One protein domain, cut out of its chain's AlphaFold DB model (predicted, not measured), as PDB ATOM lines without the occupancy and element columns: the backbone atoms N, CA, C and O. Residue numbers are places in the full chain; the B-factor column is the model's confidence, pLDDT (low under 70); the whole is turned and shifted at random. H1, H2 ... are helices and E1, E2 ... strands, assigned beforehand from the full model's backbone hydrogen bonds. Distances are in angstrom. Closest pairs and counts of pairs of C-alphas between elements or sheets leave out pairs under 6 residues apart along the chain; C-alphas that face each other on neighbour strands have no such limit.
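AT A GLANCE: This is residues 7 to 88 of the 259 residues of an uncharacterized protein of Kluyvera cryocrescens (UniProt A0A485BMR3). A sheet of three strands, E1 to E3, and a hairpin of two strands, E4 and E5, make two layers partly face to face, loosely formed, with no C-alphas of the two layers' strands within 8 A. The long loop of residues 56 to 73 covers one end, and the short helix H1 comes last, beyond the hairpin. The printed part has 82 residues, with named elements in the order E1, E2, E3, E4, E5, H1; both sheets are antiparallel, ordered E1 - E2 - E3 and E4 - E5. The class is mostly strand, though named elements hold 38 residues, under half. The whole is compact, radius of gyration of the C-alphas 12.8 A, spanning 31 by 27 by 18 A.

IN THESE COORDINATES: E1, residues 7 to 13, starts at C-alpha 7 (-52.350, 44.705, 0.969) and is 19.6 A long. E2, residues 18 to 25, is 23.3 A, and E3, residues 28 to 34, is 18.2 A. E4, residues 50 to 55, is 17.1 A, and E5, residues 74 to 79, is 15.6 A. H1, residues 83 to 86, is 4.8 A and ends at C-alpha 86 (-42.338, 66.642, 1.321).

HOW THE PARTS SIT: E1, E2 and E3 form a meander, each strand the antiparallel neighbour of the one before. N 9 and O 22 are 2.9 A apart, within hydrogen-bond range, as are N 25 and O 28 at 2.8 A. In the hairpin E4 and E5, N 52 and O 77 are 3.0 A apart. E3 and E4 are apart. The closest C-alphas of E4 and H1, Asp 50 and Met 84, are 7.5 A apart. H1 is too short for an O i to N i+4 pair; its one O i to N i+3 pair is within range.

THE WHOLE: The farthest C-alphas, Thr 15 and Glu 82, are 37.6 A apart. The printed part has no cut; the links E3 to E4 and E4 to E5 are long. pLDDT is under 70 in 21 residues, among them 80 to 88.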
ATOM      1  N   VAL A   7     -52.758  45.838   0.131       80.19
ATOM      2  CA  VAL A   7     -52.350  44.705   0.969       80.19
ATOM      3  C   VAL A   7     -50.836  44.557   0.882       80.19
ATOM      4  O   VAL A   7     -50.283  44.377  -0.205       80.19
ATOM      5  N   VAL A   8     -50.162  44.634   2.029       79.50
ATOM      6  CA  VAL A   8     -48.704  44.525   2.149       79.50
ATOM      7  C   VAL A   8     -48.356  43.256   2.923       79.50
ATOM      8  O   VAL A   8     -48.797  43.075   4.055       79.50
ATOM      9  N   THR A   9     -47.532  42.393   2.330       82.75
ATOM     10  CA  THR A   9     -47.087  41.133   2.938       82.75
ATOM     11  C   THR A   9     -45.571  41.112   3.044       82.75
ATOM     12  O   THR A   9     -44.876  41.091   2.027       82.75
ATOM     13  N   PHE A  10     -45.054  41.057   4.271       81.50
ATOM     14  CA  PHE A  10     -43.623  40.932   4.548       81.50
ATOM     15  C   PHE A  10     -43.190  39.468   4.663       81.50
ATOM     16  O   PHE A  10     -43.920  38.619   5.172       81.50
ATOM     17  N   ARG A  11     -41.971  39.173   4.208       82.88
ATOM     18  CA  ARG A  11     -41.330  37.862   4.332       82.88
ATOM     19  C   ARG A  11     -39.849  38.036   4.646       82.88
ATOM     20  O   ARG A  11     -39.107  38.586   3.832       82.88
ATOM     21  N   HIS A  12     -39.418  37.521   5.795       82.00
ATOM     22  CA  HIS A  12     -38.000  37.325   6.090       82.00
ATOM     23  C   HIS A  12     -37.481  36.085   5.359       82.00
ATOM     24  O   HIS A  12     -38.173  35.068   5.267       82.00
ATOM     25  N   LEU A  13     -36.272  36.178   4.814       75.62
ATOM     26  CA  LEU A  13     -35.560  35.085   4.161       75.62
ATOM     27  C   LEU A  13     -34.304  34.770   4.988       75.62
ATOM     28  O   LEU A  13     -33.268  35.401   4.761       75.62
ATOM     29  N   PRO A  14     -34.363  33.812   5.935       73.62
ATOM     30  CA  PRO A  14     -33.304  33.619   6.928       73.62
ATOM     31  C   PRO A  14     -31.963  33.197   6.318       73.62
ATOM     32  O   PRO A  14     -30.920  33.585   6.822       73.62
ATOM     33  N   THR A  15     -31.964  32.476   5.194       75.69
ATOM     34  CA  THR A  15     -30.739  32.028   4.501       75.69
ATOM     35  C   THR A  15     -29.879  33.171   3.950       75.69
ATOM     36  O   THR A  15     -28.691  32.976   3.716       75.69
ATOM     37  N   ILE A  16     -30.473  34.340   3.697       74.38
ATOM     38  CA  ILE A  16     -29.788  35.515   3.132       74.38
ATOM     39  C   ILE A  16     -29.994  36.774   3.984       74.38
ATOM     40  O   ILE A  16     -29.764  37.871   3.483       74.38
ATOM     41  N   GLU A  17     -30.492  36.604   5.216       79.75
ATOM     42  CA  GLU A  17     -30.807  37.663   6.185       79.75
ATOM     43  C   GLU A  17     -31.443  38.899   5.524       79.75
ATOM     44  O   GLU A  17     -30.917  40.006   5.562       79.75
ATOM     45  N   MET A  18     -32.564  38.693   4.825       78.75
ATOM     46  CA  MET A  18     -33.182  39.743   4.008       78.75
ATOM     47  C   MET A  18     -34.695  39.763   4.156       78.75
ATOM     48  O   MET A  18     -35.363  38.738   4.002       78.75
ATOM     49  N   TRP A  19     -35.248  40.957   4.340       79.19
ATOM     50  CA  TRP A  19     -36.679  41.188   4.208       79.19
ATOM     51  C   TRP A  19     -37.076  41.500   2.765       79.19
ATOM     52  O   TRP A  19     -36.467  42.334   2.084       79.19
ATOM     53  N   LYS A  20     -38.153  40.855   2.312       83.38
ATOM     54  CA  LYS A  20     -38.858  41.190   1.074       83.38
ATOM     55  C   LYS A  20     -40.324  41.495   1.347       83.38
ATOM     56  O   LYS A  20     -40.906  40.939   2.277       83.38
ATOM     57  N   MET A  21     -40.922  42.338   0.512       84.44
ATOM     58  CA  MET A  21     -42.363  42.575   0.501       84.44
ATOM     59  C   MET A  21     -42.987  42.229  -0.843       84.44
ATOM     60  O   MET A  21     -42.397  42.435  -1.909       84.44
ATOM     61  N   ARG A  22     -44.226  41.755  -0.750       84.38
ATOM     62  CA  ARG A  22     -45.224  41.835  -1.808       84.38
ATOM     63  C   ARG A  22     -46.199  42.949  -1.451       84.38
ATOM     64  O   ARG A  22     -46.606  43.042  -0.295       84.38
ATOM     65  N   VAL A  23     -46.587  43.751  -2.435       82.00
ATOM     66  CA  VAL A  23     -47.685  44.714  -2.304       82.00
ATOM     67  C   VAL A  23     -48.671  44.512  -3.436       82.00
ATOM     68  O   VAL A  23     -48.275  44.303  -4.581       82.00
ATOM     69  N   GLU A  24     -49.948  44.561  -3.099       81.75
ATOM     70  CA  GLU A  24     -51.073  44.416  -4.013       81.75
ATOM     71  C   GLU A  24     -52.027  45.593  -3.813       81.75
ATOM     72  O   GLU A  24     -52.345  45.947  -2.680       81.75
ATOM     73  N   TYR A  25     -52.442  46.234  -4.902       78.81
ATOM     74  CA  TYR A  25     -53.286  47.423  -4.883       78.81
ATOM     75  C   TYR A  25     -54.178  47.464  -6.126       78.81
ATOM     76  O   TYR A  25     -53.694  47.451  -7.259       78.81
ATOM     77  N   ASN A  26     -55.497  47.516  -5.914       78.44
ATOM     78  CA  ASN A  26     -56.519  47.531  -6.972       78.44
ATOM     79  C   ASN A  26     -56.332  46.441  -8.060       78.44
ATOM     80  O   ASN A  26     -56.620  46.675  -9.233       78.44
ATOM     81  N   GLY A  27     -55.848  45.253  -7.677       78.31
ATOM     82  CA  GLY A  27     -55.631  44.113  -8.579       78.31
ATOM     83  C   GLY A  27     -54.318  44.131  -9.376       78.31
ATOM     84  O   GLY A  27     -54.029  43.163 -10.077       78.31
ATOM     85  N   ASP A  28     -53.502  45.182  -9.256       77.00
ATOM     86  CA  ASP A  28     -52.095  45.169  -9.673       77.00
ATOM     87  C   ASP A  28     -51.205  44.803  -8.476       77.00
ATOM     88  O   ASP A  28     -51.533  45.111  -7.330       77.00
ATOM     89  N   TYR A  29     -50.061  44.162  -8.717       84.00
ATOM     90  CA  TYR A  29     -49.141  43.774  -7.646       84.00
ATOM     91  C   TYR A  29     -47.668  43.931  -8.024       84.00
ATOM     92  O   TYR A  29     -47.283  44.099  -9.186       84.00
ATOM     93  N   ILE A  30     -46.831  43.877  -6.995       78.94
ATOM     94  CA  ILE A  30     -45.383  43.736  -7.075       78.94
ATOM     95  C   ILE A  30     -44.941  42.731  -6.011       78.94
ATOM     96  O   ILE A  30     -45.440  42.764  -4.891       78.94
ATOM     97  N   ASP A  31     -44.027  41.826  -6.351       85.38
ATOM     98  CA  ASP A  31     -43.535  40.781  -5.446       85.38
ATOM     99  C   ASP A  31     -41.999  40.804  -5.391       85.38
ATOM    100  O   ASP A  31     -41.329  41.280  -6.310       85.38
ATOM    101  N   GLY A  32     -41.434  40.290  -4.300       78.31
ATOM    102  CA  GLY A  32     -39.995  40.122  -4.122       78.31
ATOM    103  C   GLY A  32     -39.196  41.414  -3.923       78.31
ATOM    104  O   GLY A  32     -37.968  41.375  -4.045       78.31
ATOM    105  N   VAL A  33     -39.846  42.536  -3.603       80.31
ATOM    106  CA  VAL A  33     -39.185  43.834  -3.408       80.31
ATOM    107  C   VAL A  33     -38.333  43.786  -2.144       80.31
ATOM    108  O   VAL A  33     -38.873  43.578  -1.061       80.31
ATOM    109  N   LYS A  34     -37.013  43.972  -2.258       82.50
ATOM    110  CA  LYS A  34     -36.118  44.082  -1.093       82.50
ATOM    111  C   LYS A  34     -36.463  45.346  -0.305       82.50
ATOM    112  O   LYS A  34     -36.435  46.431  -0.884       82.50
ATOM    113  N   LEU A  35     -36.698  45.218   1.000       76.62
ATOM    114  CA  LEU A  35     -36.824  46.378   1.883       76.62
ATOM    115  C   LEU A  35     -35.424  46.948   2.140       76.62
ATOM    116  O   LEU A  35     -34.513  46.212   2.516       76.62
ATOM    117  N   SER A  36     -35.245  48.243   1.893       73.62
ATOM    118  CA  SER A  36     -33.995  48.962   2.175       73.62
ATOM    119  C   SER A  36     -34.306  50.312   2.826       73.62
ATOM    120  O   SER A  36     -35.363  50.898   2.573       73.62
ATOM    121  N   LEU A  37     -33.402  50.817   3.660       66.75
ATOM    122  CA  LEU A  37     -33.555  52.130   4.288       66.75
ATOM    123  C   LEU A  37     -33.372  53.262   3.273       66.75
ATOM    124  O   LEU A  37     -32.663  53.122   2.274       66.75
ATOM    125  N   GLY A  38     -34.016  54.405   3.530       64.81
ATOM    126  CA  GLY A  38     -33.804  55.636   2.758       64.81
ATOM    127  C   GLY A  38     -34.198  55.563   1.275       64.81
ATOM    128  O   GLY A  38     -33.884  56.478   0.513       64.81
ATOM    129  N   THR A  39     -34.886  54.501   0.843       63.50
ATOM    130  CA  THR A  39     -35.392  54.364  -0.523       63.50
ATOM    131  C   THR A  39     -36.916  54.328  -0.573       63.50
ATOM    132  O   THR A  39     -37.595  53.960   0.381       63.50
ATOM    133  N   MET A  40     -37.427  54.704  -1.741       70.00
ATOM    134  CA  MET A  40     -38.822  54.531  -2.131       70.00
ATOM    135  C   MET A  40     -38.869  53.326  -3.063       70.00
ATOM    136  O   MET A  40     -38.055  53.228  -3.990       70.00
ATOM    137  N   HIS A  41     -39.788  52.413  -2.801       74.00
ATOM    138  CA  HIS A  41     -39.772  51.054  -3.319       74.00
ATOM    139  C   HIS A  41     -40.611  50.895  -4.596       74.00
ATOM    140  O   HIS A  41     -40.330  50.009  -5.410       74.00
ATOM    141  N   PHE A  42     -41.584  51.782  -4.830       73.75
ATOM    142  CA  PHE A  42     -42.545  51.695  -5.936       73.75
ATOM    143  C   PHE A  42     -42.356  52.767  -7.014       73.75
ATOM    144  O   PHE A  42     -43.246  52.973  -7.831       73.75
ATOM    145  N   ARG A  43     -41.157  53.362  -7.134       61.97
ATOM    146  CA  ARG A  43     -40.791  54.383  -8.155       61.97
ATOM    147  C   ARG A  43     -41.129  54.050  -9.623       61.97
ATOM    148  O   ARG A  43     -41.043  54.927 -10.476       61.97
ATOM    149  N   HIS A  44     -41.436  52.793  -9.935       56.41
ATOM    150  CA  HIS A  44     -41.773  52.287 -11.270       56.41
ATOM    151  C   HIS A  44     -43.247  51.842 -11.407       56.41
ATOM    152  O   HIS A  44     -43.639  51.334 -12.458       56.41
ATOM    153  N   LYS A  45     -44.064  52.027 -10.362       62.00
ATOM    154  CA  LYS A  45     -45.517  51.813 -10.330       62.00
ATOM    155  C   LYS A  45     -46.216  53.165 -10.180       62.00
ATOM    156  O   LYS A  45     -45.763  54.028  -9.438       62.00
ATOM    157  N   ASN A  46     -47.342  53.346 -10.865       64.88
ATOM    158  CA  ASN A  46     -48.151  54.567 -10.774       64.88
ATOM    159  C   ASN A  46     -49.214  54.441  -9.666       64.88
ATOM    160  O   ASN A  46     -50.414  54.521  -9.929       64.88
ATOM    161  N   TRP A  47     -48.778  54.145  -8.441       71.88
ATOM    162  CA  TRP A  47     -49.660  54.014  -7.279       71.88
ATOM    163  C   TRP A  47     -49.718  55.336  -6.495       71.88
ATOM    164  O   TRP A  47     -48.737  56.080  -6.479       71.88
ATOM    165  N   PRO A  48     -50.842  55.662  -5.828       67.31
ATOM    166  CA  PRO A  48     -50.997  56.910  -5.080       67.31
ATOM    167  C   PRO A  48     -50.337  56.853  -3.691       67.31
ATOM    168  O   PRO A  48     -50.773  57.547  -2.778       67.31
ATOM    169  N   PHE A  49     -49.328  56.001  -3.513       73.25
ATOM    170  CA  PHE A  49     -48.528  55.864  -2.303       73.25
ATOM    171  C   PHE A  49     -47.191  55.187  -2.633       73.25
ATOM    172  O   PHE A  49     -47.073  54.488  -3.641       73.25
ATOM    173  N   ASP A  50     -46.209  55.347  -1.753       78.25
ATOM    174  CA  ASP A  50     -45.009  54.502  -1.709       78.25
ATOM    175  C   ASP A  50     -44.803  53.986  -0.273       78.25
ATOM    176  O   ASP A  50     -45.588  54.291   0.627       78.25
ATOM    177  N   ILE A  51     -43.768  53.182  -0.053       77.38
ATOM    178  CA  ILE A  51     -43.348  52.718   1.267       77.38
ATOM    179  C   ILE A  51     -41.918  53.193   1.517       77.38
ATOM    180  O   ILE A  51     -41.031  52.968   0.689       77.38
ATOM    181  N   ALA A  52     -41.683  53.800   2.680       77.06
ATOM    182  CA  ALA A  52     -40.346  54.046   3.213       77.06
ATOM    183  C   ALA A  52     -40.111  53.236   4.485       77.06
ATOM    184  O   ALA A  52     -41.042  52.886   5.213       77.06
ATOM    185  N   LEU A  53     -38.833  52.977   4.751       73.38
ATOM    186  CA  LEU A  53     -38.366  52.429   6.011       73.38
ATOM    187  C   LEU A  53     -37.414  53.406   6.691       73.38
ATOM    188  O   LEU A  53     -36.547  53.998   6.036       73.38
ATOM    189  N   LEU A  54     -37.543  53.485   8.010       72.19
ATOM    190  CA  LEU A  54     -36.641  54.200   8.902       72.19
ATOM    191  C   LEU A  54     -36.077  53.228   9.939       72.19
ATOM    192  O   LEU A  54     -36.753  52.285  10.349       72.19
ATOM    193  N   ALA A  55     -34.832  53.459  10.351       73.62
ATOM    194  CA  ALA A  55     -34.217  52.747  11.462       73.62
ATOM    195  C   ALA A  55     -34.144  53.674  12.678       73.62
ATOM    196  O   ALA A  55     -33.562  54.758  12.600       73.62
ATOM    197  N   THR A  56     -34.735  53.247  13.790       74.50
ATOM    198  CA  THR A  56     -34.831  54.028  15.035       74.50
ATOM    199  C   THR A  56     -33.505  54.057  15.801       74.50
ATOM    200  O   THR A  56     -33.218  55.000  16.534       74.50
ATOM    201  N   ASP A  57     -32.647  53.060  15.568       71.06
ATOM    202  CA  ASP A  57     -31.327  52.891  16.184       71.06
ATOM    203  C   ASP A  57     -30.224  53.795  15.593       71.06
ATOM    204  O   ASP A  57     -29.078  53.738  16.038       71.06
ATOM    205  N   SER A  58     -30.545  54.615  14.582       63.06
ATOM    206  CA  SER A  58     -29.587  55.426  13.807       63.06
ATOM    207  C   SER A  58     -28.439  54.640  13.147       63.06
ATOM    208  O   SER A  58     -27.465  55.241  12.695       63.06
ATOM    209  N   SER A  59     -28.536  53.309  13.039       67.31
ATOM    210  CA  SER A  59     -27.482  52.463  12.456       67.31
ATOM    211  C   SER A  59     -27.263  52.720  10.964       67.31
ATOM    212  O   SER A  59     -26.163  52.512  10.457       67.31
ATOM    213  N   GLY A  60     -28.316  53.127  10.247       64.94
ATOM    214  CA  GLY A  60     -28.311  53.229   8.787       64.94
ATOM    215  C   GLY A  60     -28.188  51.877   8.069       64.94
ATOM    216  O   GLY A  60     -27.971  51.859   6.858       64.94
ATOM    217  N   ILE A  61     -28.323  50.754   8.786       64.38
ATOM    218  CA  ILE A  61     -28.207  49.401   8.229       64.38
ATOM    219  C   ILE A  61     -29.602  48.860   7.909       64.38
ATOM    220  O   ILE A  61     -30.451  48.785   8.802       64.38
ATOM    221  N   ASP A  62     -29.790  48.449   6.648       73.69
ATOM    222  CA  ASP A  62     -30.983  47.773   6.112       73.69
ATOM    223  C   ASP A  62     -31.585  46.719   7.062       73.69
ATOM    224  O   ASP A  62     -30.875  46.163   7.899       73.69
ATOM    225  N   PRO A  63     -32.881  46.378   6.941       71.75
ATOM    226  CA  PRO A  63     -33.465  45.312   7.746       71.75
ATOM    227  C   PRO A  63     -32.936  43.932   7.308       71.75
ATOM    228  O   PRO A  63     -33.218  43.467   6.198       71.75
ATOM    229  N   TYR A  64     -32.207  43.259   8.201       80.19
ATOM    230  CA  TYR A  64     -31.628  41.924   7.995       80.19
ATOM    231  C   TYR A  64     -32.040  40.902   9.066       80.19
ATOM    232  O   TYR A  64     -32.145  39.706   8.773       80.19
ATOM    233  N   ARG A  65     -32.354  41.344  10.292       77.94
ATOM    234  CA  ARG A  65     -32.703  40.451  11.408       77.94
ATOM    235  C   ARG A  65     -34.178  40.072  11.366       77.94
ATOM    236  O   ARG A  65     -35.026  40.878  10.982       77.94
ATOM    237  N   ALA A  66     -34.502  38.859  11.805       81.81
ATOM    238  CA  ALA A  66     -35.882  38.366  11.850       81.81
ATOM    239  C   ALA A  66     -36.785  39.141  12.836       81.81
ATOM    240  O   ALA A  66     -38.007  39.063  12.740       81.81
ATOM    241  N   ASP A  67     -36.194  39.894  13.763       82.00
ATOM    242  CA  ASP A  67     -36.857  40.663  14.815       82.00
ATOM    243  C   ASP A  67     -36.818  42.189  14.585       82.00
ATOM    244  O   ASP A  67     -37.327  42.937  15.419       82.00
ATOM    245  N   ASP A  68     -36.291  42.669  13.450       75.38
ATOM    246  CA  ASP A  68     -36.097  44.106  13.170       75.38
ATOM    247  C   ASP A  68     -37.382  44.945  13.309       75.38
ATOM    248  O   ASP A  68     -37.348  46.049  13.847       75.38
ATOM    249  N   PHE A  69     -38.529  44.406  12.885       80.19
ATOM    250  CA  PHE A  69     -39.835  45.063  13.039       80.19
ATOM    251  C   PHE A  69     -40.494  44.769  14.395       80.19
ATOM    252  O   PHE A  69     -41.217  45.607  14.924       80.19
ATOM    253  N   ALA A  70     -40.238  43.597  14.983       81.31
ATOM    254  CA  ALA A  70     -40.818  43.195  16.270       81.31
ATOM    255  C   ALA A  70     -40.190  43.939  17.463       81.31
ATOM    256  O   ALA A  70     -40.845  44.155  18.478       81.31
ATOM    257  N   THR A  71     -38.925  44.340  17.329       78.19
ATOM    258  CA  THR A  71     -38.167  45.128  18.314       78.19
ATOM    259  C   THR A  71     -38.346  46.638  18.152       78.19
ATOM    260  O   THR A  71     -37.854  47.395  18.985       78.19
ATOM    261  N   GLY A  72     -39.010  47.093  17.082       75.25
ATOM    262  CA  GLY A  72     -39.093  48.511  16.728       75.25
ATOM    263  C   GLY A  72     -37.782  49.106  16.199       75.25
ATOM    264  O   GLY A  72     -37.680  50.327  16.101       75.25
ATOM    265  N   ARG A  73     -36.775  48.286  15.846       77.75
ATOM    266  CA  ARG A  73     -35.529  48.766  15.213       77.75
ATOM    267  C   ARG A  73     -35.806  49.371  13.838       77.75
ATOM    268  O   ARG A  73     -35.182  50.363  13.469       77.75
ATOM    269  N   CYS A  74     -36.732  48.775  13.091       77.44
ATOM    270  CA  CYS A  74     -37.186  49.258  11.795       77.44
ATOM    271  C   CYS A  74     -38.682  49.574  11.825       77.44
ATOM    272  O   CYS A  74     -39.509  48.716  12.134       77.44
ATOM    273  N   GLU A  75     -39.019  50.798  11.432       77.12
ATOM    274  CA  GLU A  75     -40.388  51.280  11.270       77.12
ATOM    275  C   GLU A  75     -40.701  51.463   9.784       77.12
ATOM    276  O   GLU A  75     -39.818  51.760   8.971       77.12
ATOM    277  N   LEU A  76     -41.968  51.262   9.422       76.31
ATOM    278  CA  LEU A  76     -42.425  51.286   8.040       76.31
ATOM    279  C   LEU A  76     -43.579  52.266   7.875       76.31
ATOM    280  O   LEU A  76     -44.596  52.175   8.560       76.31
ATOM    281  N   TYR A  77     -43.418  53.172   6.916       75.88
ATOM    282  CA  TYR A  77     -44.342  54.264   6.657       75.88
ATOM    283  C   TYR A  77     -44.936  54.113   5.262       75.88
ATOM    284  O   TYR A  77     -44.206  54.041   4.270       75.88
ATOM    285  N   MET A  78     -46.268  54.077   5.189       73.56
ATOM    286  CA  MET A  78     -46.998  54.268   3.940       73.56
ATOM    287  C   MET A  78     -47.038  55.767   3.658       73.56
ATOM    288  O   MET A  78     -47.611  56.521   4.436       73.56
ATOM    289  N   ILE A  79     -46.412  56.191   2.565       71.56
ATOM    290  CA  ILE A  79     -46.237  57.602   2.229       71.56
ATOM    291  C   ILE A  79     -47.327  58.009   1.233       71.56
ATOM    292  O   ILE A  79     -47.385  57.465   0.128       71.56
ATOM    293  N   THR A  80     -48.168  58.977   1.594       68.75
ATOM    294  CA  THR A  80     -49.169  59.589   0.699       68.75
ATOM    295  C   THR A  80     -48.516  60.425  -0.413       68.75
ATOM    296  O   THR A  80     -47.323  60.701  -0.350       68.75
ATOM    297  N   PRO A  81     -49.244  60.893  -1.448       59.59
ATOM    298  CA  PRO A  81     -48.660  61.749  -2.483       59.59
ATOM    299  C   PRO A  81     -48.115  63.079  -1.954       59.59
ATOM    300  O   PRO A  81     -47.160  63.600  -2.515       59.59
ATOM    301  N   GLU A  82     -48.706  63.604  -0.881       55.12
ATOM    302  CA  GLU A  82     -48.329  64.870  -0.243       55.12
ATOM    303  C   GLU A  82     -47.043  64.702   0.579       55.12
ATOM    304  O   GLU A  82     -46.073  65.421   0.354       55.12
ATOM    305  N   GLU A  83     -46.958  63.664   1.414       59.19
ATOM    306  CA  GLU A  83     -45.716  63.303   2.113       59.19
ATOM    307  C   GLU A  83     -44.636  62.849   1.118       59.19
ATOM    308  O   GLU A  83     -43.462  63.156   1.284       59.19
ATOM    309  N   MET A  84     -45.014  62.191   0.014       55.44
ATOM    310  CA  MET A  84     -44.103  61.909  -1.094       55.44
ATOM    311  C   MET A  84     -43.621  63.195  -1.762       55.44
ATOM    312  O   MET A  84     -42.617  63.126  -2.440       55.44
ATOM    313  N   ILE A  85     -44.280  64.346  -1.625       49.94
ATOM    314  CA  ILE A  85     -43.787  65.638  -2.131       49.94
ATOM    315  C   ILE A  85     -42.885  66.323  -1.088       49.94
ATOM    316  O   ILE A  85     -41.829  66.847  -1.447       49.94
ATOM    317  N   GLU A  86     -43.219  66.236   0.204       51.78
ATOM    318  CA  GLU A  86     -42.338  66.642   1.321       51.78
ATOM    319  C   GLU A  86     -41.086  65.761   1.467       51.78
ATOM    320  O   GLU A  86     -40.086  66.134   2.079       51.78
ATOM    321  N   ILE A  87     -41.094  64.601   0.826       51.41
ATOM    322  CA  ILE A  87     -39.934  63.737   0.652       51.41
ATOM    323  C   ILE A  87     -39.235  64.056  -0.708       51.41
ATOM    324  O   ILE A  87     -38.451  63.236  -1.172       51.41
ATOM    325  N   ARG A  88     -39.513  65.208  -1.395       49.91
ATOM    326  CA  ARG A  88     -39.069  65.481  -2.806       49.91
ATOM    327  C   ARG A  88     -38.665  66.918  -3.382       49.91
ATOM    328  O   ARG A  88     -38.285  66.923  -4.554       49.91
TER     329      ARG A  88